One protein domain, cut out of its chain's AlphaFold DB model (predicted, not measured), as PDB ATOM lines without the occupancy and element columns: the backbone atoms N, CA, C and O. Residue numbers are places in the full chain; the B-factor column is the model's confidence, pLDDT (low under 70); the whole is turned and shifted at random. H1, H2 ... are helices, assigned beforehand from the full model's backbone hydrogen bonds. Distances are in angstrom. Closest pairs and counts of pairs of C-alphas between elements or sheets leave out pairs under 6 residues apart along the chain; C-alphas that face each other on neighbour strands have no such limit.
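AT A GLANCE: This is residues 367 to 411 and 422 to 542 of the 787 residues of a protein of Fusarium sp. AF-4 (UniProt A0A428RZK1). A long rod of helices lies here: H4 runs through the middle, with the equally directed H1 side by side with it on one side and the oppositely directed H6 on the other. H2 packs on the later part of H1, while the small helices H3, H5 and H7 pack on H4, H7 crossing it steeply. The printed part has 166 residues, with seven named helices in the order H1 to H7, no named strand, and the class all helix. It is loose, with a radius of gyration of the C-alphas of 19.1 A and spans of 64 by 31 by 24 A.

IN THESE COORDINATES: Find C-alpha 459 at (46.955, 37.923, -5.084); from there H4, residues 459 to 494, runs 52.3 A to C-alpha 494 at (32.276, -12.121, -1.116). H1, residues 377 to 409, starts at C-alpha 377 at (39.244, 28.939, -15.078) and is 49.2 A long. H6, residues 506 to 525, covers 28.5 A, and H2, residues 422 to 436, covers 20.8 A. Look for the short ones at residues 444 to 447 for H3, 497 to 500 for H5 and 529 to 535 for H7.

HOW THE PARTS SIT: Begin at the hub, H4, which touches five other helices. H1 touches it at a shallow tilt of 3 degrees, the same way, the closest C-alphas being those of Ser 388 and Leu 476, 6.0 A apart. H6 touches it at a shallow tilt of 10 degrees, opposite ways; look at the closest C-alphas, His 481 and Leu 520, 6.1 A apart. H7 touches residues 467 to 475 of H4 alone, at a steep tilt of 64 degrees, with the C-alphas of Ile 471 and Ala 531 closest at 4.4 A. H3 touches H4 closest at the C-alphas of Leu 446 and Arg 473, 5.7 A, and H5 at those of Ala 491 and Ser 497, 4.9 A. H2 touches residues 390 to 405 of H1 alone, at a shallow tilt of 26 degrees, opposite ways, closest at the C-alphas of Leu 394 and Phe 435, 5.9 A. H1 and H6 are apart. In H2, H4 and H6 every O i to N i+4 pair is within hydrogen-bond range; in H1 27 of 29 are, in H7 1 of 3 beside 2 of 4 O i to N i+3 pairs, and H3 and H5 are too short for an i+4 pair.

THE WHOLE: The C-alphas farthest apart, Lys 411 and Asp 456, are 65.4 A apart. Residues 412 to 421 are not printed, and C-alphas 411 and 422 are 15.6 A apart across the cut. The link from H3 to H4 is long. The mean pLDDT of the printed part is 76.3; look for values under 70 at residues 529 to 542, among others.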
ATOM      1  N   ASP A 367      34.022  34.822 -17.781       65.69
ATOM      2  CA  ASP A 367      33.793  36.199 -18.213       65.69
ATOM      3  C   ASP A 367      35.139  36.859 -18.579       65.69
ATOM      4  O   ASP A 367      36.181  36.589 -17.970       65.69
ATOM      5  N   ALA A 368      35.136  37.708 -19.605       61.75
ATOM      6  CA  ALA A 368      36.306  38.458 -20.052       61.75
ATOM      7  C   ALA A 368      36.512  39.772 -19.275       61.75
ATOM      8  O   ALA A 368      37.644  40.265 -19.228       61.75
ATOM      9  N   GLU A 369      35.452  40.333 -18.681       64.75
ATOM     10  CA  GLU A 369      35.500  41.570 -17.894       64.75
ATOM     11  C   GLU A 369      35.758  41.307 -16.399       64.75
ATOM     12  O   GLU A 369      36.414  42.131 -15.762       64.75
ATOM     13  N   GLU A 370      35.341  40.155 -15.851       70.25
ATOM     14  CA  GLU A 370      35.557  39.775 -14.440       70.25
ATOM     15  C   GLU A 370      36.865  38.963 -14.228       70.25
ATOM     16  O   GLU A 370      36.952  37.783 -14.602       70.25
ATOM     17  N   PRO A 371      37.906  39.540 -13.585       69.69
ATOM     18  CA  PRO A 371      39.209  38.891 -13.429       69.69
ATOM     19  C   PRO A 371      39.199  37.571 -12.641       69.69
ATOM     20  O   PRO A 371      40.065  36.720 -12.873       69.69
ATOM     21  N   LEU A 372      38.243  37.366 -11.725       62.44
ATOM     22  CA  LEU A 372      38.117  36.127 -10.954       62.44
ATOM     23  C   LEU A 372      37.917  34.911 -11.860       62.44
ATOM     24  O   LEU A 372      38.593  33.896 -11.656       62.44
ATOM     25  N   TYR A 373      37.067  35.030 -12.884       64.56
ATOM     26  CA  TYR A 373      36.606  33.905 -13.706       64.56
ATOM     27  C   TYR A 373      37.244  33.810 -15.097       64.56
ATOM     28  O   TYR A 373      37.116  32.774 -15.742       64.56
ATOM     29  N   LYS A 374      37.991  34.832 -15.529       72.81
ATOM     30  CA  LYS A 374      38.750  34.862 -16.791       72.81
ATOM     31  C   LYS A 374      39.415  33.525 -17.168       72.81
ATOM     32  O   LYS A 374      40.130  32.935 -16.347       72.81
ATOM     33  N   ALA A 375      39.237  33.098 -18.419       75.81
ATOM     34  CA  ALA A 375      39.807  31.879 -19.001       75.81
ATOM     35  C   ALA A 375      41.285  31.630 -18.612       75.81
ATOM     36  O   ALA A 375      42.060  32.594 -18.552       75.81
ATOM     37  N   PRO A 376      41.717  30.375 -18.358       80.56
ATOM     38  CA  PRO A 376      40.994  29.104 -18.533       80.56
ATOM     39  C   PRO A 376      40.415  28.540 -17.210       80.56
ATOM     40  O   PRO A 376      40.683  27.398 -16.837       80.56
ATOM     41  N   TYR A 377      39.691  29.342 -16.421       69.75
ATOM     42  CA  TYR A 377      39.244  28.939 -15.078       69.75
ATOM     43  C   TYR A 377      38.257  27.757 -15.058       69.75
ATOM     44  O   TYR A 377      38.401  26.832 -14.256       69.75
ATOM     45  N   GLU A 378      37.240  27.781 -15.917       67.56
ATOM     46  CA  GLU A 378      36.161  26.791 -15.924       67.56
ATOM     47  C   GLU A 378      36.628  25.490 -16.571       67.56
ATOM     48  O   GLU A 378      36.393  24.403 -16.042       67.56
ATOM     49  N   SER A 379      37.378  25.606 -17.665       73.88
ATOM     50  CA  SER A 379      38.049  24.478 -18.317       73.88
ATOM     51  C   SER A 379      39.015  23.747 -17.365       73.88
ATOM     52  O   SER A 379      38.970  22.515 -17.281       73.88
ATOM     53  N   GLN A 380      39.797  24.472 -16.550       77.56
ATOM     54  CA  GLN A 380      40.626  23.882 -15.483       77.56
ATOM     55  C   GLN A 380      39.807  23.135 -14.414       77.56
ATOM     56  O   GLN A 380      40.250  22.094 -13.924       77.56
ATOM     57  N   ILE A 381      38.622  23.639 -14.052       69.44
ATOM     58  CA  ILE A 381      37.727  23.037 -13.048       69.44
ATOM     59  C   ILE A 381      36.975  21.820 -13.599       69.44
ATOM     60  O   ILE A 381      36.767  20.840 -12.877       69.44
ATOM     61  N   HIS A 382      36.584  21.827 -14.875       71.12
ATOM     62  CA  HIS A 382      35.888  20.700 -15.493       71.12
ATOM     63  C   HIS A 382      36.722  19.409 -15.484       71.12
ATOM     64  O   HIS A 382      36.149  18.327 -15.347       71.12
ATOM     65  N   ILE A 383      38.057  19.496 -15.524       77.12
ATOM     66  CA  ILE A 383      38.950  18.328 -15.417       77.12
ATOM     67  C   ILE A 383      38.724  17.562 -14.103       77.12
ATOM     68  O   ILE A 383      38.495  16.353 -14.132       77.12
ATOM     69  N   GLY A 384      38.708  18.234 -12.948       71.00
ATOM     70  CA  GLY A 384      38.493  17.543 -11.672       71.00
ATOM     71  C   GLY A 384      37.066  17.008 -11.493       71.00
ATOM     72  O   GLY A 384      36.872  15.981 -10.841       71.00
ATOM     73  N   PHE A 385      36.059  17.615 -12.133       72.94
ATOM     74  CA  PHE A 385      34.720  17.018 -12.197       72.94
ATOM     75  C   PHE A 385      34.697  15.736 -13.047       72.94
ATOM     76  O   PHE A 385      34.116  14.742 -12.605       72.94
ATOM     77  N   ARG A 386      35.390  15.707 -14.197       75.94
ATOM     78  CA  ARG A 386      35.558  14.499 -15.035       75.94
ATOM     79  C   ARG A 386      36.285  13.375 -14.280       75.94
ATOM     80  O   ARG A 386      35.842  12.228 -14.315       75.94
ATOM     81  N   LEU A 387      37.335  13.695 -13.516       79.06
ATOM     82  CA  LEU A 387      38.022  12.725 -12.647       79.06
ATOM     83  C   LEU A 387      37.081  12.140 -11.573       79.06
ATOM     84  O   LEU A 387      37.075  10.930 -11.349       79.06
ATOM     85  N   SER A 388      36.228  12.966 -10.957       80.06
ATOM     86  CA  SER A 388      35.237  12.506  -9.972       80.06
ATOM     87  C   SER A 388      34.174  11.592 -10.603       80.06
ATOM     88  O   SER A 388      33.875  10.522 -10.070       80.06
ATOM     89  N   GLN A 389      33.667  11.944 -11.791       80.38
ATOM     90  CA  GLN A 389      32.761  11.090 -12.575       80.38
ATOM     91  C   GLN A 389      33.397   9.721 -12.870       80.38
ATOM     92  O   GLN A 389      32.753   8.688 -12.676       80.38
ATOM     93  N   ARG A 390      34.678   9.705 -13.266       86.25
ATOM     94  CA  ARG A 390      35.454   8.488 -13.555       86.25
ATOM     95  C   ARG A 390      35.615   7.589 -12.322       86.25
ATOM     96  O   ARG A 390      35.428   6.379 -12.443       86.25
ATOM     97  N   LEU A 391      35.900   8.164 -11.147       85.69
ATOM     98  CA  LEU A 391      35.975   7.431  -9.873       85.69
ATOM     99  C   LEU A 391      34.647   6.739  -9.529       85.69
ATOM    100  O   LEU A 391      34.631   5.537  -9.258       85.69
ATOM    101  N   TRP A 392      33.534   7.481  -9.556       84.38
ATOM    102  CA  TRP A 392      32.214   6.949  -9.196       84.38
ATOM    103  C   TRP A 392      31.672   5.939 -10.217       84.38
ATOM    104  O   TRP A 392      31.056   4.954  -9.813       84.38
ATOM    105  N   SER A 393      31.933   6.148 -11.513       88.25
ATOM    106  CA  SER A 393      31.635   5.192 -12.590       88.25
ATOM    107  C   SER A 393      32.335   3.852 -12.343       88.25
ATOM    108  O   SER A 393      31.674   2.839 -12.107       88.25
ATOM    109  N   LEU A 394      33.673   3.857 -12.282       91.06
ATOM    110  CA  LEU A 394      34.466   2.633 -12.149       91.06
ATOM    111  C   LEU A 394      34.196   1.897 -10.832       91.06
ATOM    112  O   LEU A 394      34.143   0.669 -10.825       91.06
ATOM    113  N   ALA A 395      33.979   2.613  -9.725       90.25
ATOM    114  CA  ALA A 395      33.637   1.974  -8.458       90.25
ATOM    115  C   ALA A 395      32.233   1.343  -8.463       90.25
ATOM    116  O   ALA A 395      32.053   0.280  -7.869       90.25
ATOM    117  N   ALA A 396      31.249   1.945  -9.141       89.62
ATOM    118  CA  ALA A 396      29.920   1.352  -9.289       89.62
ATOM    119  C   ALA A 396      29.950   0.090 -10.170       89.62
ATOM    120  O   ALA A 396      29.367  -0.925  -9.783       89.62
ATOM    121  N   ASP A 397      30.674   0.129 -11.293       88.50
ATOM    122  CA  ASP A 397      30.885  -1.022 -12.184       88.50
ATOM    123  C   ASP A 397      31.603  -2.170 -11.452       88.50
ATOM    124  O   ASP A 397      31.102  -3.293 -11.416       88.50
ATOM    125  N   LEU A 398      32.722  -1.889 -10.771       91.50
ATOM    126  CA  LEU A 398      33.463  -2.883  -9.982       91.50
ATOM    127  C   LEU A 398      32.593  -3.551  -8.915       91.50
ATOM    128  O   LEU A 398      32.614  -4.772  -8.755       91.50
ATOM    129  N   LEU A 399      31.806  -2.756  -8.186       90.19
ATOM    130  CA  LEU A 399      30.901  -3.256  -7.157       90.19
ATOM    131  C   LEU A 399      29.776  -4.115  -7.765       90.19
ATOM    132  O   LEU A 399      29.362  -5.109  -7.164       90.19
ATOM    133  N   HIS A 400      29.309  -3.774  -8.969       88.69
ATOM    134  CA  HIS A 400      28.341  -4.562  -9.729       88.69
ATOM    135  C   HIS A 400      28.935  -5.906 -10.185       88.69
ATOM    136  O   HIS A 400      28.335  -6.956  -9.934       88.69
ATOM    137  N   ASP A 401      30.135  -5.902 -10.767       89.12
ATOM    138  CA  ASP A 401      30.799  -7.102 -11.283       89.12
ATOM    139  C   ASP A 401      31.225  -8.069 -10.169       89.12
ATOM    140  O   ASP A 401      31.017  -9.279 -10.290       89.12
ATOM    141  N   ILE A 402      31.713  -7.568  -9.028       88.44
ATOM    142  CA  ILE A 402      31.982  -8.383  -7.827       88.44
ATOM    143  C   ILE A 402      30.700  -9.106  -7.362       88.44
ATOM    144  O   ILE A 402      30.722 -10.299  -7.026       88.44
ATOM    145  N   ARG A 403      29.550  -8.418  -7.401       86.94
ATOM    146  CA  ARG A 403      28.237  -8.994  -7.061       86.94
ATOM    147  C   ARG A 403      27.732  -9.974  -8.132       86.94
ATOM    148  O   ARG A 403      27.096 -10.970  -7.774       86.94
ATOM    149  N   ILE A 404      28.036  -9.764  -9.417       86.69
ATOM    150  CA  ILE A 404      27.790 -10.749 -10.487       86.69
ATOM    151  C   ILE A 404      28.638 -12.006 -10.264       86.69
ATOM    152  O   ILE A 404      28.088 -13.107 -10.264       86.69
ATOM    153  N   LEU A 405      29.940 -11.869 -10.001       86.06
ATOM    154  CA  LEU A 405      30.856 -12.992  -9.781       86.06
ATOM    155  C   LEU A 405      30.399 -13.888  -8.617       86.06
ATOM    156  O   LEU A 405      30.384 -15.113  -8.749       86.06
ATOM    157  N   SER A 406      29.935 -13.291  -7.513       85.00
ATOM    158  CA  SER A 406      29.317 -14.020  -6.390       85.00
ATOM    159  C   SER A 406      28.078 -14.825  -6.829       85.00
ATOM    160  O   SER A 406      27.944 -16.025  -6.551       85.00
ATOM    161  N   ARG A 407      27.181 -14.201  -7.606       84.25
ATOM    162  CA  ARG A 407      25.966 -14.835  -8.156       84.25
ATOM    163  C   ARG A 407      26.254 -15.930  -9.191       84.25
ATOM    164  O   ARG A 407      25.425 -16.826  -9.352       84.25
ATOM    165  N   LEU A 408      27.384 -15.869  -9.896       82.06
ATOM    166  CA  LEU A 408      27.835 -16.922 -10.809       82.06
ATOM    167  C   LEU A 408      28.431 -18.104 -10.030       82.06
ATOM    168  O   LEU A 408      27.970 -19.235 -10.194       82.06
ATOM    169  N   ASN A 409      29.370 -17.849  -9.114       75.31
ATOM    170  CA  ASN A 409      30.044 -18.890  -8.325       75.31
ATOM    171  C   ASN A 409      29.095 -19.676  -7.398       75.31
ATOM    172  O   ASN A 409      29.299 -20.865  -7.156       75.31
ATOM    173  N   SER A 410      28.007 -19.052  -6.935       71.44
ATOM    174  CA  SER A 410      26.931 -19.727  -6.186       71.44
ATOM    175  C   SER A 410      26.034 -20.645  -7.035       71.44
ATOM    176  O   SER A 410      25.292 -21.451  -6.474       71.44
ATOM    177  N   LYS A 411      26.090 -20.560  -8.374       64.56
ATOM    178  CA  LYS A 411      25.291 -21.385  -9.305       64.56
ATOM    179  C   LYS A 411      26.099 -22.491  -9.985       64.56
ATOM    180  O   LYS A 411      25.554 -23.556 -10.276       64.56
ATOM    181  N   ASP A 422      37.472 -16.956 -15.282       76.88
ATOM    182  CA  ASP A 422      38.829 -16.411 -15.185       76.88
ATOM    183  C   ASP A 422      38.985 -15.140 -16.038       76.88
ATOM    184  O   ASP A 422      39.564 -14.153 -15.586       76.88
ATOM    185  N   SER A 423      38.385 -15.108 -17.236       80.19
ATOM    186  CA  SER A 423      38.345 -13.904 -18.079       80.19
ATOM    187  C   SER A 423      37.478 -12.786 -17.486       80.19
ATOM    188  O   SER A 423      37.831 -11.614 -17.597       80.19
ATOM    189  N   PHE A 424      36.380 -13.122 -16.798       83.69
ATOM    190  CA  PHE A 424      35.574 -12.134 -16.075       83.69
ATOM    191  C   PHE A 424      36.335 -11.565 -14.867       83.69
ATOM    192  O   PHE A 424      36.344 -10.356 -14.657       83.69
ATOM    193  N   GLN A 425      37.066 -12.405 -14.123       85.69
ATOM    194  CA  GLN A 425      37.959 -11.950 -13.052       85.69
ATOM    195  C   GLN A 425      39.069 -11.034 -13.585       85.69
ATOM    196  O   GLN A 425      39.320  -9.994 -12.982       85.69
ATOM    197  N   GLN A 426      39.680 -11.348 -14.733       86.31
ATOM    198  CA  GLN A 426      40.639 -10.456 -15.400       86.31
ATOM    199  C   GLN A 426      40.022  -9.095 -15.767       86.31
ATOM    200  O   GLN A 426      40.674  -8.071 -15.575       86.31
ATOM    201  N   GLY A 427      38.757  -9.060 -16.203       87.69
ATOM    202  CA  GLY A 427      38.018  -7.812 -16.439       87.69
ATOM    203  C   GLY A 427      37.838  -6.956 -15.177       87.69
ATOM    204  O   GLY A 427      38.001  -5.734 -15.236       87.69
ATOM    205  N   ILE A 428      37.588  -7.583 -14.021       90.19
ATOM    206  CA  ILE A 428      37.523  -6.891 -12.721       90.19
ATOM    207  C   ILE A 428      38.916  -6.382 -12.311       90.19
ATOM    208  O   ILE A 428      39.034  -5.227 -11.908       90.19
ATOM    209  N   ILE A 429      39.979  -7.184 -12.473       90.75
ATOM    210  CA  ILE A 429      41.369  -6.759 -12.200       90.75
ATOM    211  C   ILE A 429      41.725  -5.528 -13.041       90.75
ATOM    212  O   ILE A 429      42.193  -4.531 -12.498       90.75
ATOM    213  N   GLN A 430      41.462  -5.561 -14.353       90.19
ATOM    214  CA  GLN A 430      41.748  -4.442 -15.255       90.19
ATOM    215  C   GLN A 430      40.946  -3.188 -14.881       90.19
ATOM    216  O   GLN A 430      41.491  -2.085 -14.875       90.19
ATOM    217  N   SER A 431      39.669  -3.348 -14.524       89.38
ATOM    218  CA  SER A 431      38.814  -2.229 -14.104       89.38
ATOM    219  C   SER A 431      39.253  -1.647 -12.751       89.38
ATOM    220  O   SER A 431      39.153  -0.440 -12.544       89.38
ATOM    221  N   TYR A 432      39.815  -2.467 -11.854       93.19
ATOM    222  CA  TYR A 432      40.373  -2.018 -10.576       93.19
ATOM    223  C   TYR A 432      41.732  -1.334 -10.743       93.19
ATOM    224  O   TYR A 432      41.974  -0.315 -10.105       93.19
ATOM    225  N   MET A 433      42.584  -1.812 -11.654       91.62
ATOM    226  CA  MET A 433      43.799  -1.095 -12.058       91.62
ATOM    227  C   MET A 433      43.455   0.285 -12.633       91.62
ATOM    228  O   MET A 433      44.008   1.282 -12.179       91.62
ATOM    229  N   ALA A 434      42.480   0.354 -13.547       90.31
ATOM    230  CA  ALA A 434      42.006   1.611 -14.127       90.31
ATOM    231  C   ALA A 434      41.358   2.556 -13.098       90.31
ATOM    232  O   ALA A 434      41.423   3.769 -13.272       90.31
ATOM    233  N   PHE A 435      40.742   2.020 -12.036       93.56
ATOM    234  CA  PHE A 435      40.236   2.796 -10.898       93.56
ATOM    235  C   PHE A 435      41.378   3.332 -10.018       93.56
ATOM    236  O   PHE A 435      41.367   4.504  -9.649       93.56
ATOM    237  N   CYS A 436      42.382   2.503  -9.714       90.81
ATOM    238  CA  CYS A 436      43.568   2.913  -8.962       90.81
ATOM    239  C   CYS A 436      44.335   4.046  -9.658       90.81
ATOM    240  O   CYS A 436      44.791   4.955  -8.973       90.81
ATOM    241  N   SER A 437      44.421   4.026 -10.993       92.31
ATOM    242  CA  SER A 437      45.170   5.015 -11.777       92.31
ATOM    243  C   SER A 437      44.372   6.257 -12.203       92.31
ATOM    244  O   SER A 437      44.863   7.038 -13.017       92.31
ATOM    245  N   VAL A 438      43.138   6.477 -11.717       89.75
ATOM    246  CA  VAL A 438      42.348   7.668 -12.120       89.75
ATOM    247  C   VAL A 438      43.046   8.965 -11.710       89.75
ATOM    248  O   VAL A 438      43.022   9.936 -12.461       89.75
ATOM    249  N   LEU A 439      43.668   8.991 -10.528       88.31
ATOM    250  CA  LEU A 439      44.294  10.199  -9.985       88.31
ATOM    251  C   LEU A 439      45.761  10.386 -10.405       88.31
ATOM    252  O   LEU A 439      46.307  11.466 -10.191       88.31
ATOM    253  N   ASP A 440      46.367   9.409 -11.088       87.44
ATOM    254  CA  ASP A 440      47.698   9.561 -11.699       87.44
ATOM    255  C   ASP A 440      47.684  10.622 -12.820       87.44
ATOM    256  O   ASP A 440      48.697  11.254 -13.105       87.44
ATOM    257  N   ALA A 441      46.512  10.853 -13.425       77.44
ATOM    258  CA  ALA A 441      46.271  11.852 -14.465       77.44
ATOM    259  C   ALA A 441      45.863  13.244 -13.923       77.44
ATOM    260  O   ALA A 441      45.324  14.062 -14.670       77.44
ATOM    261  N   MET A 442      46.069  13.536 -12.630       86.00
ATOM    262  CA  MET A 442      45.792  14.873 -12.089       86.00
ATOM    263  C   MET A 442      46.751  15.929 -12.684       86.00
ATOM    264  O   MET A 442      47.969  15.738 -12.656       86.00
ATOM    265  N   PRO A 443      46.243  17.076 -13.178       88.44
ATOM    266  CA  PRO A 443      47.089  18.152 -13.687       88.44
ATOM    267  C   PRO A 443      47.865  18.848 -12.551       88.44
ATOM    268  O   PRO A 443      47.429  18.804 -11.395       88.44
ATOM    269  N   PRO A 444      48.972  19.562 -12.845       87.50
ATOM    270  CA  PRO A 444      49.855  20.138 -11.823       87.50
ATOM    271  C   PRO A 444      49.144  20.985 -10.755       87.50
ATOM    272  O   PRO A 444      49.440  20.842  -9.574       87.50
ATOM    273  N   TRP A 445      48.149  21.791 -11.144       85.75
ATOM    274  CA  TRP A 445      47.380  22.655 -10.234       85.75
ATOM    275  C   TRP A 445      46.378  21.914  -9.329       85.75
ATOM    276  O   TRP A 445      45.900  22.496  -8.358       85.75
ATOM    277  N   LEU A 446      46.071  20.641  -9.612       84.94
ATOM    278  CA  LEU A 446      45.340  19.738  -8.709       84.94
ATOM    279  C   LEU A 446      46.279  18.783  -7.953       84.94
ATOM    280  O   LEU A 446      45.903  18.274  -6.895       84.94
ATOM    281  N   CYS A 447      47.502  18.564  -8.445       88.81
ATOM    282  CA  CYS A 447      48.566  17.859  -7.726       88.81
ATOM    283  C   CYS A 447      49.145  18.696  -6.575       88.81
ATOM    284  O   CYS A 447      49.268  18.183  -5.464       88.81
ATOM    285  N   ASP A 448      49.424  19.977  -6.817       87.25
ATOM    286  CA  ASP A 448      49.776  20.962  -5.794       87.25
ATOM    287  C   ASP A 448      49.022  22.290  -6.028       87.25
ATOM    288  O   ASP A 448      49.506  23.190  -6.718       87.25
ATOM    289  N   PRO A 449      47.833  22.454  -5.419       85.38
ATOM    290  CA  PRO A 449      47.105  23.717  -5.444       85.38
ATOM    291  C   PRO A 449      47.773  24.831  -4.618       85.38
ATOM    292  O   PRO A 449      47.304  25.967  -4.648       85.38
ATOM    293  N   GLY A 450      48.836  24.544  -3.859       82.00
ATOM    294  CA  GLY A 450      49.592  25.529  -3.085       82.00
ATOM    295  C   GLY A 450      50.511  26.394  -3.950       82.00
ATOM    296  O   GLY A 450      50.551  27.610  -3.755       82.00
ATOM    297  N   SER A 451      51.194  25.800  -4.934       82.62
ATOM    298  CA  SER A 451      52.107  26.518  -5.841       82.62
ATOM    299  C   SER A 451      51.435  27.176  -7.053       82.62
ATOM    300  O   SER A 451      52.091  27.945  -7.757       82.62
ATOM    301  N   HIS A 452      50.141  26.942  -7.298       82.44
ATOM    302  CA  HIS A 452      49.442  27.534  -8.442       82.44
ATOM    303  C   HIS A 452      49.423  29.077  -8.396       82.44
ATOM    304  O   HIS A 452      48.921  29.702  -7.452       82.44
ATOM    305  N   THR A 453      49.922  29.693  -9.466       73.88
ATOM    306  CA  THR A 453      49.948  31.142  -9.695       73.88
ATOM    307  C   THR A 453      49.212  31.496 -10.984       73.88
ATOM    308  O   THR A 453      49.242  30.746 -11.957       73.88
ATOM    309  N   VAL A 454      48.543  32.651 -10.997       74.62
ATOM    310  CA  VAL A 454      47.929  33.217 -12.205       74.62
ATOM    311  C   VAL A 454      48.838  34.339 -12.700       74.62
ATOM    312  O   VAL A 454      49.237  35.198 -11.913       74.62
ATOM    313  N   GLN A 455      49.194  34.326 -13.985       70.12
ATOM    314  CA  GLN A 455      50.009  35.386 -14.585       70.12
ATOM    315  C   GLN A 455      49.225  36.707 -14.623       70.12
ATOM    316  O   GLN A 455      48.028  36.712 -14.907       70.12
ATOM    317  N   ASP A 456      49.908  37.810 -14.310       60.78
ATOM    318  CA  ASP A 456      49.397  39.191 -14.338       60.78
ATOM    319  C   ASP A 456      48.089  39.452 -13.552       60.78
ATOM    320  O   ASP A 456      47.366  40.408 -13.832       60.78
ATOM    321  N   ALA A 457      47.793  38.630 -12.538       69.31
ATOM    322  CA  ALA A 457      46.614  38.765 -11.682       69.31
ATOM    323  C   ALA A 457      46.964  39.178 -10.242       69.31
ATOM    324  O   ALA A 457      48.052  38.911  -9.730       69.31
ATOM    325  N   GLU A 458      45.999  39.788  -9.552       74.94
ATOM    326  CA  GLU A 458      46.126  40.125  -8.134       74.94
ATOM    327  C   GLU A 458      46.201  38.859  -7.247       74.94
ATOM    328  O   GLU A 458      45.671  37.784  -7.562       74.94
ATOM    329  N   GLN A 459      46.852  38.989  -6.085       77.56
ATOM    330  CA  GLN A 459      46.955  37.923  -5.084       77.56
ATOM    331  C   GLN A 459      45.576  37.430  -4.602       77.56
ATOM    332  O   GLN A 459      45.439  36.254  -4.266       77.56
ATOM    333  N   SER A 460      44.559  38.298  -4.603       70.75
ATOM    334  CA  SER A 460      43.151  37.990  -4.309       70.75
ATOM    335  C   SER A 460      42.604  36.887  -5.232       70.75
ATOM    336  O   SER A 460      42.214  35.817  -4.760       70.75
ATOM    337  N   ILE A 461      42.685  37.104  -6.547       72.25
ATOM    338  CA  ILE A 461      42.263  36.191  -7.618       72.25
ATOM    339  C   ILE A 461      43.044  34.880  -7.532       72.25
ATOM    340  O   ILE A 461      42.470  33.791  -7.589       72.25
ATOM    341  N   THR A 462      44.361  34.967  -7.331       78.50
ATOM    342  CA  THR A 462      45.206  33.773  -7.221       78.50
ATOM    343  C   THR A 462      44.840  32.939  -5.986       78.50
ATOM    344  O   THR A 462      44.733  31.717  -6.082       78.50
ATOM    345  N   ASN A 463      44.585  33.575  -4.837       72.12
ATOM    346  CA  ASN A 463      44.118  32.895  -3.624       72.12
ATOM    347  C   ASN A 463      42.728  32.256  -3.820       72.12
ATOM    348  O   ASN A 463      42.525  31.123  -3.384       72.12
ATOM    349  N   PHE A 464      41.800  32.935  -4.505       70.44
ATOM    350  CA  PHE A 464      40.475  32.401  -4.844       70.44
ATOM    351  C   PHE A 464      40.581  31.113  -5.674       70.44
ATOM    352  O   PHE A 464      40.061  30.075  -5.262       70.44
ATOM    353  N   ARG A 465      41.344  31.129  -6.779       72.69
ATOM    354  CA  ARG A 465      41.538  29.932  -7.619       72.69
ATOM    355  C   ARG A 465      42.246  28.800  -6.869       72.69
ATOM    356  O   ARG A 465      41.809  27.653  -6.960       72.69
ATOM    357  N   ARG A 466      43.269  29.108  -6.054       80.12
ATOM    358  CA  ARG A 466      43.916  28.112  -5.176       80.12
ATOM    359  C   ARG A 466      42.918  27.461  -4.213       80.12
ATOM    360  O   ARG A 466      42.953  26.243  -4.063       80.12
ATOM    361  N   ARG A 467      41.993  28.221  -3.611       68.56
ATOM    362  CA  ARG A 467      40.939  27.659  -2.746       68.56
ATOM    363  C   ARG A 467      40.032  26.689  -3.511       68.56
ATOM    364  O   ARG A 467      39.781  25.595  -3.012       68.56
ATOM    365  N   THR A 468      39.593  27.038  -4.723       66.94
ATOM    366  CA  THR A 468      38.748  26.153  -5.546       66.94
ATOM    367  C   THR A 468      39.459  24.846  -5.910       66.94
ATOM    368  O   THR A 468      38.878  23.768  -5.773       66.94
ATOM    369  N   PHE A 469      40.737  24.908  -6.298       77.69
ATOM    370  CA  PHE A 469      41.530  23.710  -6.597       77.69
ATOM    371  C   PHE A 469      41.830  22.862  -5.351       77.69
ATOM    372  O   PHE A 469      41.799  21.636  -5.441       77.69
ATOM    373  N   TRP A 470      42.026  23.472  -4.174       76.12
ATOM    374  CA  TRP A 470      42.119  22.734  -2.908       76.12
ATOM    375  C   TRP A 470      40.830  21.972  -2.573       76.12
ATOM    376  O   TRP A 470      40.912  20.796  -2.223       76.12
ATOM    377  N   ILE A 471      39.651  22.590  -2.738       68.06
ATOM    378  CA  ILE A 471      38.349  21.919  -2.546       68.06
ATOM    379  C   ILE A 471      38.230  20.721  -3.496       68.06
ATOM    380  O   ILE A 471      37.888  19.612  -3.089       68.06
ATOM    381  N   GLN A 472      38.554  20.921  -4.774       72.44
ATOM    382  CA  GLN A 472      38.436  19.871  -5.780       72.44
ATOM    383  C   GLN A 472      39.425  18.715  -5.544       72.44
ATOM    384  O   GLN A 472      39.032  17.550  -5.643       72.44
ATOM    385  N   ARG A 473      40.673  19.014  -5.155       81.06
ATOM    386  CA  ARG A 473      41.683  18.024  -4.743       81.06
ATOM    387  C   ARG A 473      41.223  17.210  -3.533       81.06
ATOM    388  O   ARG A 473      41.304  15.981  -3.569       81.06
ATOM    389  N   ALA A 474      40.729  17.880  -2.490       72.88
ATOM    390  CA  ALA A 474      40.212  17.235  -1.286       72.88
ATOM    391  C   ALA A 474      39.104  16.236  -1.640       72.88
ATOM    392  O   ALA A 474      39.163  15.066  -1.266       72.88
ATOM    393  N   ASN A 475      38.143  16.675  -2.455       71.88
ATOM    394  CA  ASN A 475      36.993  15.871  -2.849       71.88
ATOM    395  C   ASN A 475      37.392  14.643  -3.672       71.88
ATOM    396  O   ASN A 475      36.848  13.562  -3.439       71.88
ATOM    397  N   LEU A 476      38.350  14.778  -4.593       79.38
ATOM    398  CA  LEU A 476      38.876  13.659  -5.380       79.38
ATOM    399  C   LEU A 476      39.566  12.613  -4.502       79.38
ATOM    400  O   LEU A 476      39.241  11.427  -4.589       79.38
ATOM    401  N   LEU A 477      40.482  13.044  -3.633       83.12
ATOM    402  CA  LEU A 477      41.259  12.134  -2.797       83.12
ATOM    403  C   LEU A 477      40.392  11.464  -1.720       83.12
ATOM    404  O   LEU A 477      40.401  10.240  -1.607       83.12
ATOM    405  N   VAL A 478      39.577  12.224  -0.980       76.38
ATOM    406  CA  VAL A 478      38.664  11.652   0.029       76.38
ATOM    407  C   VAL A 478      37.709  10.645  -0.620       76.38
ATOM    408  O   VAL A 478      37.559   9.533  -0.115       76.38
ATOM    409  N   THR A 479      37.142  10.968  -1.791       78.75
ATOM    410  CA  THR A 479      36.312  10.025  -2.564       78.75
ATOM    411  C   THR A 479      37.088   8.756  -2.923       78.75
ATOM    412  O   THR A 479      36.600   7.655  -2.676       78.75
ATOM    413  N   PHE A 480      38.303   8.876  -3.462       86.88
ATOM    414  CA  PHE A 480      39.122   7.737  -3.886       86.88
ATOM    415  C   PHE A 480      39.445   6.762  -2.741       86.88
ATOM    416  O   PHE A 480      39.232   5.555  -2.886       86.88
ATOM    417  N   HIS A 481      39.899   7.255  -1.585       82.25
ATOM    418  CA  HIS A 481      40.233   6.385  -0.450       82.25
ATOM    419  C   HIS A 481      38.976   5.781   0.205       82.25
ATOM    420  O   HIS A 481      38.970   4.588   0.516       82.25
ATOM    421  N   CYS A 482      37.875   6.533   0.313       81.94
ATOM    422  CA  CYS A 482      36.587   5.987   0.758       81.94
ATOM    423  C   CYS A 482      36.066   4.884  -0.182       81.94
ATOM    424  O   CYS A 482      35.630   3.829   0.282       81.94
ATOM    425  N   LEU A 483      36.168   5.072  -1.503       83.88
ATOM    426  CA  LEU A 483      35.793   4.053  -2.489       83.88
ATOM    427  C   LEU A 483      36.698   2.813  -2.414       83.88
ATOM    428  O   LEU A 483      36.182   1.696  -2.478       83.88
ATOM    429  N   ARG A 484      38.013   2.967  -2.184       88.25
ATOM    430  CA  ARG A 484      38.931   1.836  -1.927       88.25
ATOM    431  C   ARG A 484      38.482   0.997  -0.726       88.25
ATOM    432  O   ARG A 484      38.455  -0.229  -0.834       88.25
ATOM    433  N   LEU A 485      38.072   1.629   0.378       83.44
ATOM    434  CA  LEU A 485      37.541   0.925   1.556       83.44
ATOM    435  C   LEU A 485      36.221   0.192   1.255       83.44
ATOM    436  O   LEU A 485      36.052  -0.958   1.665       83.44
ATOM    437  N   VAL A 486      35.293   0.808   0.510       83.69
ATOM    438  CA  VAL A 486      34.016   0.170   0.123       83.69
ATOM    439  C   VAL A 486      34.242  -1.041  -0.791       83.69
ATOM    440  O   VAL A 486      33.686  -2.112  -0.535       83.69
ATOM    441  N   LEU A 487      35.095  -0.904  -1.811       88.00
ATOM    442  CA  LEU A 487      35.436  -1.986  -2.741       88.00
ATOM    443  C   LEU A 487      36.139  -3.150  -2.028       88.00
ATOM    444  O   LEU A 487      35.743  -4.304  -2.204       88.00
ATOM    445  N   LEU A 488      37.122  -2.860  -1.166       87.12
ATOM    446  CA  LEU A 488      37.825  -3.877  -0.376       87.12
ATOM    447  C   LEU A 488      36.883  -4.603   0.596       87.12
ATOM    448  O   LEU A 488      36.986  -5.821   0.762       87.12
ATOM    449  N   ARG A 489      35.925  -3.885   1.196       84.44
ATOM    450  CA  ARG A 489      34.910  -4.453   2.094       84.44
ATOM    451  C   ARG A 489      33.946  -5.399   1.374       84.44
ATOM    452  O   ARG A 489      33.695  -6.484   1.896       84.44
ATOM    453  N   GLU A 490      33.417  -5.033   0.204       85.50
ATOM    454  CA  GLU A 490      32.547  -5.929  -0.580       85.50
ATOM    455  C   GLU A 490      33.343  -7.132  -1.107       85.50
ATOM    456  O   GLU A 490      32.925  -8.271  -0.904       85.50
ATOM    457  N   ALA A 491      34.525  -6.918  -1.700       86.50
ATOM    458  CA  ALA A 491      35.374  -8.013  -2.169       86.50
ATOM    459  C   ALA A 491      35.710  -8.996  -1.035       86.50
ATOM    460  O   ALA A 491      35.583 -10.205  -1.217       86.50
ATOM    461  N   SER A 492      36.042  -8.498   0.160       85.06
ATOM    462  CA  SER A 492      36.265  -9.336   1.342       85.06
ATOM    463  C   SER A 492      35.010 -10.092   1.783       85.06
ATOM    464  O   SER A 492      35.108 -11.283   2.081       85.06
ATOM    465  N   ALA A 493      33.838  -9.450   1.789       83.94
ATOM    466  CA  ALA A 493      32.576 -10.090   2.161       83.94
ATOM    467  C   ALA A 493      32.172 -11.223   1.197       83.94
ATOM    468  O   ALA A 493      31.587 -12.215   1.632       83.94
ATOM    469  N   GLN A 494      32.519 -11.101  -0.089       84.19
ATOM    470  CA  GLN A 494      32.276 -12.121  -1.116       84.19
ATOM    471  C   GLN A 494      33.425 -13.148  -1.260       84.19
ATOM    472  O   GLN A 494      33.280 -14.126  -1.992       84.19
ATOM    473  N   GLY A 495      34.557 -12.965  -0.566       81.75
ATOM    474  CA  GLY A 495      35.727 -13.856  -0.636       81.75
ATOM    475  C   GLY A 495      36.629 -13.654  -1.863       81.75
ATOM    476  O   GLY A 495      37.336 -14.578  -2.266       81.75
ATOM    477  N   PHE A 496      36.612 -12.463  -2.461       85.19
ATOM    478  CA  PHE A 496      37.317 -12.104  -3.696       85.19
ATOM    479  C   PHE A 496      38.401 -11.023  -3.520       85.19
ATOM    480  O   PHE A 496      38.820 -10.431  -4.513       85.19
ATOM    481  N   SER A 497      38.907 -10.767  -2.306       82.31
ATOM    482  CA  SER A 497      39.959  -9.756  -2.071       82.31
ATOM    483  C   SER A 497      41.205  -9.957  -2.943       82.31
ATOM    484  O   SER A 497      41.849  -8.979  -3.323       82.31
ATOM    485  N   ALA A 498      41.500 -11.207  -3.324       82.25
ATOM    486  CA  ALA A 498      42.613 -11.558  -4.210       82.25
ATOM    487  C   ALA A 498      42.546 -10.863  -5.583       82.25
ATOM    488  O   ALA A 498      43.584 -10.571  -6.169       82.25
ATOM    489  N   ILE A 499      41.341 -10.543  -6.069       83.00
ATOM    490  CA  ILE A 499      41.116  -9.792  -7.316       83.00
ATOM    491  C   ILE A 499      41.582  -8.332  -7.167       83.00
ATOM    492  O   ILE A 499      42.036  -7.722  -8.129       83.00
ATOM    493  N   LEU A 500      41.546  -7.790  -5.947       84.00
ATOM    494  CA  LEU A 500      42.037  -6.450  -5.610       84.00
ATOM    495  C   LEU A 500      43.511  -6.453  -5.148       84.00
ATOM    496  O   LEU A 500      43.982  -5.474  -4.566       84.00
ATOM    497  N   GLY A 501      44.238  -7.555  -5.369       78.56
ATOM    498  CA  GLY A 501      45.648  -7.711  -4.995       78.56
ATOM    499  C   GLY A 501      45.910  -7.983  -3.508       78.56
ATOM    500  O   GLY A 501      47.064  -7.953  -3.087       78.56
ATOM    501  N   VAL A 502      44.876  -8.259  -2.703       80.19
ATOM    502  CA  VAL A 502      44.993  -8.494  -1.251       80.19
ATOM    503  C   VAL A 502      44.647  -9.946  -0.938       80.19
ATOM    504  O   VAL A 502      43.669 -10.475  -1.456       80.19
ATOM    505  N   THR A 503      45.402 -10.633  -0.081       77.38
ATOM    506  CA  THR A 503      45.032 -12.005   0.302       77.38
ATOM    507  C   THR A 503      43.678 -12.028   1.027       77.38
ATOM    508  O   THR A 503      43.286 -11.074   1.693       77.38
ATOM    509  N   ASN A 504      42.957 -13.150   0.948       74.69
ATOM    510  CA  ASN A 504      41.736 -13.379   1.739       74.69
ATOM    511  C   ASN A 504      42.030 -13.632   3.242       74.69
ATOM    512  O   ASN A 504      41.199 -14.202   3.950       74.69
ATOM    513  N   ASP A 505      43.224 -13.274   3.719       79.31
ATOM    514  CA  ASP A 505      43.636 -13.468   5.104       79.31
ATOM    515  C   ASP A 505      43.121 -12.310   5.985       79.31
ATOM    516  O   ASP A 505      43.301 -11.148   5.609       79.31
ATOM    517  N   PRO A 506      42.470 -12.578   7.135       73.44
ATOM    518  CA  PRO A 506      41.887 -11.531   7.972       73.44
ATOM    519  C   PRO A 506      42.865 -10.464   8.462       73.44
ATOM    520  O   PRO A 506      42.458  -9.310   8.606       73.44
ATOM    521  N   ASP A 507      44.118 -10.833   8.719       75.12
ATOM    522  CA  ASP A 507      45.093  -9.948   9.352       75.12
ATOM    523  C   ASP A 507      45.773  -9.077   8.284       75.12
ATOM    524  O   ASP A 507      45.939  -7.871   8.473       75.12
ATOM    525  N   MET A 508      46.025  -9.638   7.094       77.88
ATOM    526  CA  MET A 508      46.429  -8.868   5.906       77.88
ATOM    527  C   MET A 508      45.331  -7.905   5.429       77.88
ATOM    528  O   MET A 508      45.624  -6.793   4.986       77.88
ATOM    529  N   LEU A 509      44.057  -8.297   5.545       73.69
ATOM    530  CA  LEU A 509      42.926  -7.411   5.262       73.69
ATOM    531  C   LEU A 509      42.807  -6.292   6.301       73.69
ATOM    532  O   LEU A 509      42.513  -5.160   5.925       73.69
ATOM    533  N   ALA A 510      43.059  -6.568   7.583       69.81
ATOM    534  CA  ALA A 510      43.118  -5.528   8.608       69.81
ATOM    535  C   ALA A 510      44.251  -4.530   8.314       69.81
ATOM    536  O   ALA A 510      43.990  -3.330   8.258       69.81
ATOM    537  N   LEU A 511      45.462  -5.022   8.020       74.56
ATOM    538  CA  LEU A 511      46.612  -4.200   7.633       74.56
ATOM    539  C   LEU A 511      46.287  -3.286   6.440       74.56
ATOM    540  O   LEU A 511      46.466  -2.075   6.538       74.56
ATOM    541  N   ARG A 512      45.726  -3.831   5.352       79.44
ATOM    542  CA  ARG A 512      45.419  -3.040   4.149       79.44
ATOM    543  C   ARG A 512      44.320  -1.995   4.367       79.44
ATOM    544  O   ARG A 512      44.369  -0.940   3.743       79.44
ATOM    545  N   ASN A 513      43.353  -2.245   5.256       72.06
ATOM    546  CA  ASN A 513      42.395  -1.210   5.664       72.06
ATOM    547  C   ASN A 513      43.093  -0.095   6.462       72.06
ATOM    548  O   ASN A 513      42.864   1.076   6.177       72.06
ATOM    549  N   THR A 514      43.974  -0.440   7.408       73.12
ATOM    550  CA  THR A 514      44.759   0.539   8.180       73.12
ATOM    551  C   THR A 514      45.654   1.396   7.283       73.12
ATOM    552  O   THR A 514      45.700   2.606   7.474       73.12
ATOM    553  N   GLU A 515      46.303   0.812   6.270       79.06
ATOM    554  CA  GLU A 515      47.072   1.553   5.259       79.06
ATOM    555  C   GLU A 515      46.205   2.593   4.532       79.06
ATOM    556  O   GLU A 515      46.538   3.776   4.538       79.06
ATOM    557  N   ILE A 516      45.057   2.187   3.969       73.50
ATOM    558  CA  ILE A 516      44.155   3.096   3.234       73.50
ATOM    559  C   ILE A 516      43.621   4.213   4.147       73.50
ATOM    560  O   ILE A 516      43.518   5.362   3.713       73.50
ATOM    561  N   SER A 517      43.306   3.895   5.407       70.31
ATOM    562  CA  SER A 517      42.862   4.878   6.401       70.31
ATOM    563  C   SER A 517      43.974   5.844   6.814       70.31
ATOM    564  O   SER A 517      43.708   7.029   6.973       70.31
ATOM    565  N   HIS A 518      45.220   5.380   6.948       72.62
ATOM    566  CA  HIS A 518      46.367   6.240   7.253       72.62
ATOM    567  C   HIS A 518      46.710   7.166   6.075       72.62
ATOM    568  O   HIS A 518      46.958   8.352   6.281       72.62
ATOM    569  N   GLU A 519      46.653   6.657   4.839       77.50
ATOM    570  CA  GLU A 519      46.755   7.477   3.624       77.50
ATOM    571  C   GLU A 519      45.669   8.578   3.604       77.50
ATOM    572  O   GLU A 519      45.979   9.743   3.357       77.50
ATOM    573  N   LEU A 520      44.412   8.237   3.923       72.06
ATOM    574  CA  LEU A 520      43.298   9.193   3.995       72.06
ATOM    575  C   LEU A 520      43.487  10.243   5.103       72.06
ATOM    576  O   LEU A 520      43.280  11.428   4.851       72.06
ATOM    577  N   ILE A 521      43.903   9.837   6.307       69.94
ATOM    578  CA  ILE A 521      44.177  10.764   7.418       69.94
ATOM    579  C   ILE A 521      45.279  11.751   7.022       69.94
ATOM    580  O   ILE A 521      45.076  12.953   7.162       69.94
ATOM    581  N   ALA A 522      46.389  11.269   6.452       74.56
ATOM    582  CA  ALA A 522      47.487  12.123   5.999       74.56
ATOM    583  C   ALA A 522      47.026  13.167   4.963       74.56
ATOM    584  O   ALA A 522      47.413  14.334   5.031       74.56
ATOM    585  N   ILE A 523      46.158  12.770   4.028       69.50
ATOM    586  CA  ILE A 523      45.555  13.669   3.033       69.50
ATOM    587  C   ILE A 523      44.677  14.734   3.699       69.50
ATOM    588  O   ILE A 523      44.798  15.912   3.360       69.50
ATOM    589  N   VAL A 524      43.827  14.347   4.654       65.19
ATOM    590  CA  VAL A 524      42.963  15.278   5.396       65.19
ATOM    591  C   VAL A 524      43.806  16.268   6.208       65.19
ATOM    592  O   VAL A 524      43.572  17.467   6.108       65.19
ATOM    593  N   THR A 525      44.850  15.815   6.914       70.06
ATOM    594  CA  THR A 525      45.751  16.701   7.681       70.06
ATOM    595  C   THR A 525      46.602  17.632   6.813       70.06
ATOM    596  O   THR A 525      47.028  18.682   7.285       70.06
ATOM    597  N   CYS A 526      46.853  17.273   5.551       73.56
ATOM    598  CA  CYS A 526      47.611  18.089   4.594       73.56
ATOM    599  C   CYS A 526      46.720  18.959   3.685       73.56
ATOM    600  O   CYS A 526      47.225  19.584   2.752       73.56
ATOM    601  N   THR A 527      45.406  18.993   3.925       70.44
ATOM    602  CA  THR A 527      44.443  19.805   3.168       70.44
ATOM    603  C   THR A 527      44.038  21.034   3.994       70.44
ATOM    604  O   THR A 527      43.701  20.872   5.166       70.44
ATOM    605  N   PRO A 528      44.011  22.259   3.426       71.25
ATOM    606  CA  PRO A 528      43.505  23.442   4.120       71.25
ATOM    607  C   PRO A 528      42.080  23.238   4.642       71.25
ATOM    608  O   PRO A 528      41.204  22.744   3.925       71.25
ATOM    609  N   PHE A 529      41.833  23.631   5.889       62.34
ATOM    610  CA  PHE A 529      40.563  23.364   6.559       62.34
ATOM    611  C   PHE A 529      39.362  23.982   5.815       62.34
ATOM    612  O   PHE A 529      38.318  23.348   5.656       62.34
ATOM    613  N   GLU A 530      39.537  25.174   5.246       59.00
ATOM    614  CA  GLU A 530      38.525  25.914   4.484       59.00
ATOM    615  C   GLU A 530      38.148  25.251   3.149       59.00
ATOM    616  O   GLU A 530      37.208  25.709   2.483       59.00
ATOM    617  N   ALA A 531      38.900  24.220   2.740       55.56
ATOM    618  CA  ALA A 531      38.643  23.393   1.569       55.56
ATOM    619  C   ALA A 531      37.879  22.103   1.911       55.56
ATOM    620  O   ALA A 531      36.980  21.718   1.166       55.56
ATOM    621  N   LEU A 532      38.166  21.487   3.065       57.12
ATOM    622  CA  LEU A 532      37.350  20.401   3.625       57.12
ATOM    623  C   LEU A 532      35.934  20.915   3.942       57.12
ATOM    624  O   LEU A 532      34.937  20.343   3.492       57.12
ATOM    625  N   GLN A 533      35.866  22.085   4.592       54.31
ATOM    626  CA  GLN A 533      34.635  22.758   5.008       54.31
ATOM    627  C   GLN A 533      33.643  23.054   3.872       54.31
ATOM    628  O   GLN A 533      32.437  23.103   4.113       54.31
ATOM    629  N   ALA A 534      34.104  23.189   2.625       48.50
ATOM    630  CA  ALA A 534      33.237  23.454   1.472       48.50
ATOM    631  C   ALA A 534      32.213  22.333   1.182       48.50
ATOM    632  O   ALA A 534      31.234  22.554   0.468       48.50
ATOM    633  N   ASN A 535      32.407  21.141   1.752       48.41
ATOM    634  CA  ASN A 535      31.471  20.020   1.648       48.41
ATOM    635  C   ASN A 535      30.330  20.068   2.684       48.41
ATOM    636  O   ASN A 535      29.367  19.307   2.573       48.41
ATOM    637  N   GLY A 536      30.411  20.993   3.645       43.16
ATOM    638  CA  GLY A 536      29.482  21.165   4.759       43.16
ATOM    639  C   GLY A 536      29.841  20.342   5.996       43.16
ATOM    640  O   GLY A 536      30.732  19.498   5.945       43.16
ATOM    641  N   GLU A 537      29.150  20.592   7.114       38.50
ATOM    642  CA  GLU A 537      29.500  20.066   8.450       38.50
ATOM    643  C   GLU A 537      29.908  18.574   8.525       38.50
ATOM    644  O   GLU A 537      30.913  18.307   9.182       38.50
ATOM    645  N   PRO A 538      29.284  17.606   7.816       34.38
ATOM    646  CA  PRO A 538      29.714  16.194   7.838       34.38
ATOM    647  C   PRO A 538      31.160  15.919   7.376       34.38
ATOM    648  O   PRO A 538      31.676  14.825   7.588       34.38
ATOM    649  N   LEU A 539      31.796  16.891   6.717       30.53
ATOM    650  CA  LEU A 539      33.202  16.912   6.286       30.53
ATOM    651  C   LEU A 539      33.898  18.235   6.684       30.53
ATOM    652  O   LEU A 539      34.998  18.523   6.216       30.53
ATOM    653  N   GLY A 540      33.218  19.071   7.474       27.97
ATOM    654  CA  GLY A 540      33.444  20.517   7.535       27.97
ATOM    655  C   GLY A 540      33.163  21.189   8.877       27.97
ATOM    656  O   GLY A 540      33.443  22.380   9.037       27.97
ATOM    657  N   MET A 541      32.696  20.428   9.867       24.03
ATOM    658  CA  MET A 541      33.276  20.570  11.193       24.03
ATOM    659  C   MET A 541      34.799  20.342  11.056       24.03
ATOM    660  O   MET A 541      35.224  19.514  10.243       24.03
ATOM    661  N   PRO A 542      35.649  20.987  11.872       28.89
ATOM    662  CA  PRO A 542      36.884  20.341  12.317       28.89
ATOM    663  C   PRO A 542      36.545  18.991  12.985       28.89
ATOM    664  O   PRO A 542      35.387  18.593  13.064       28.89
TER     665      PRO A 542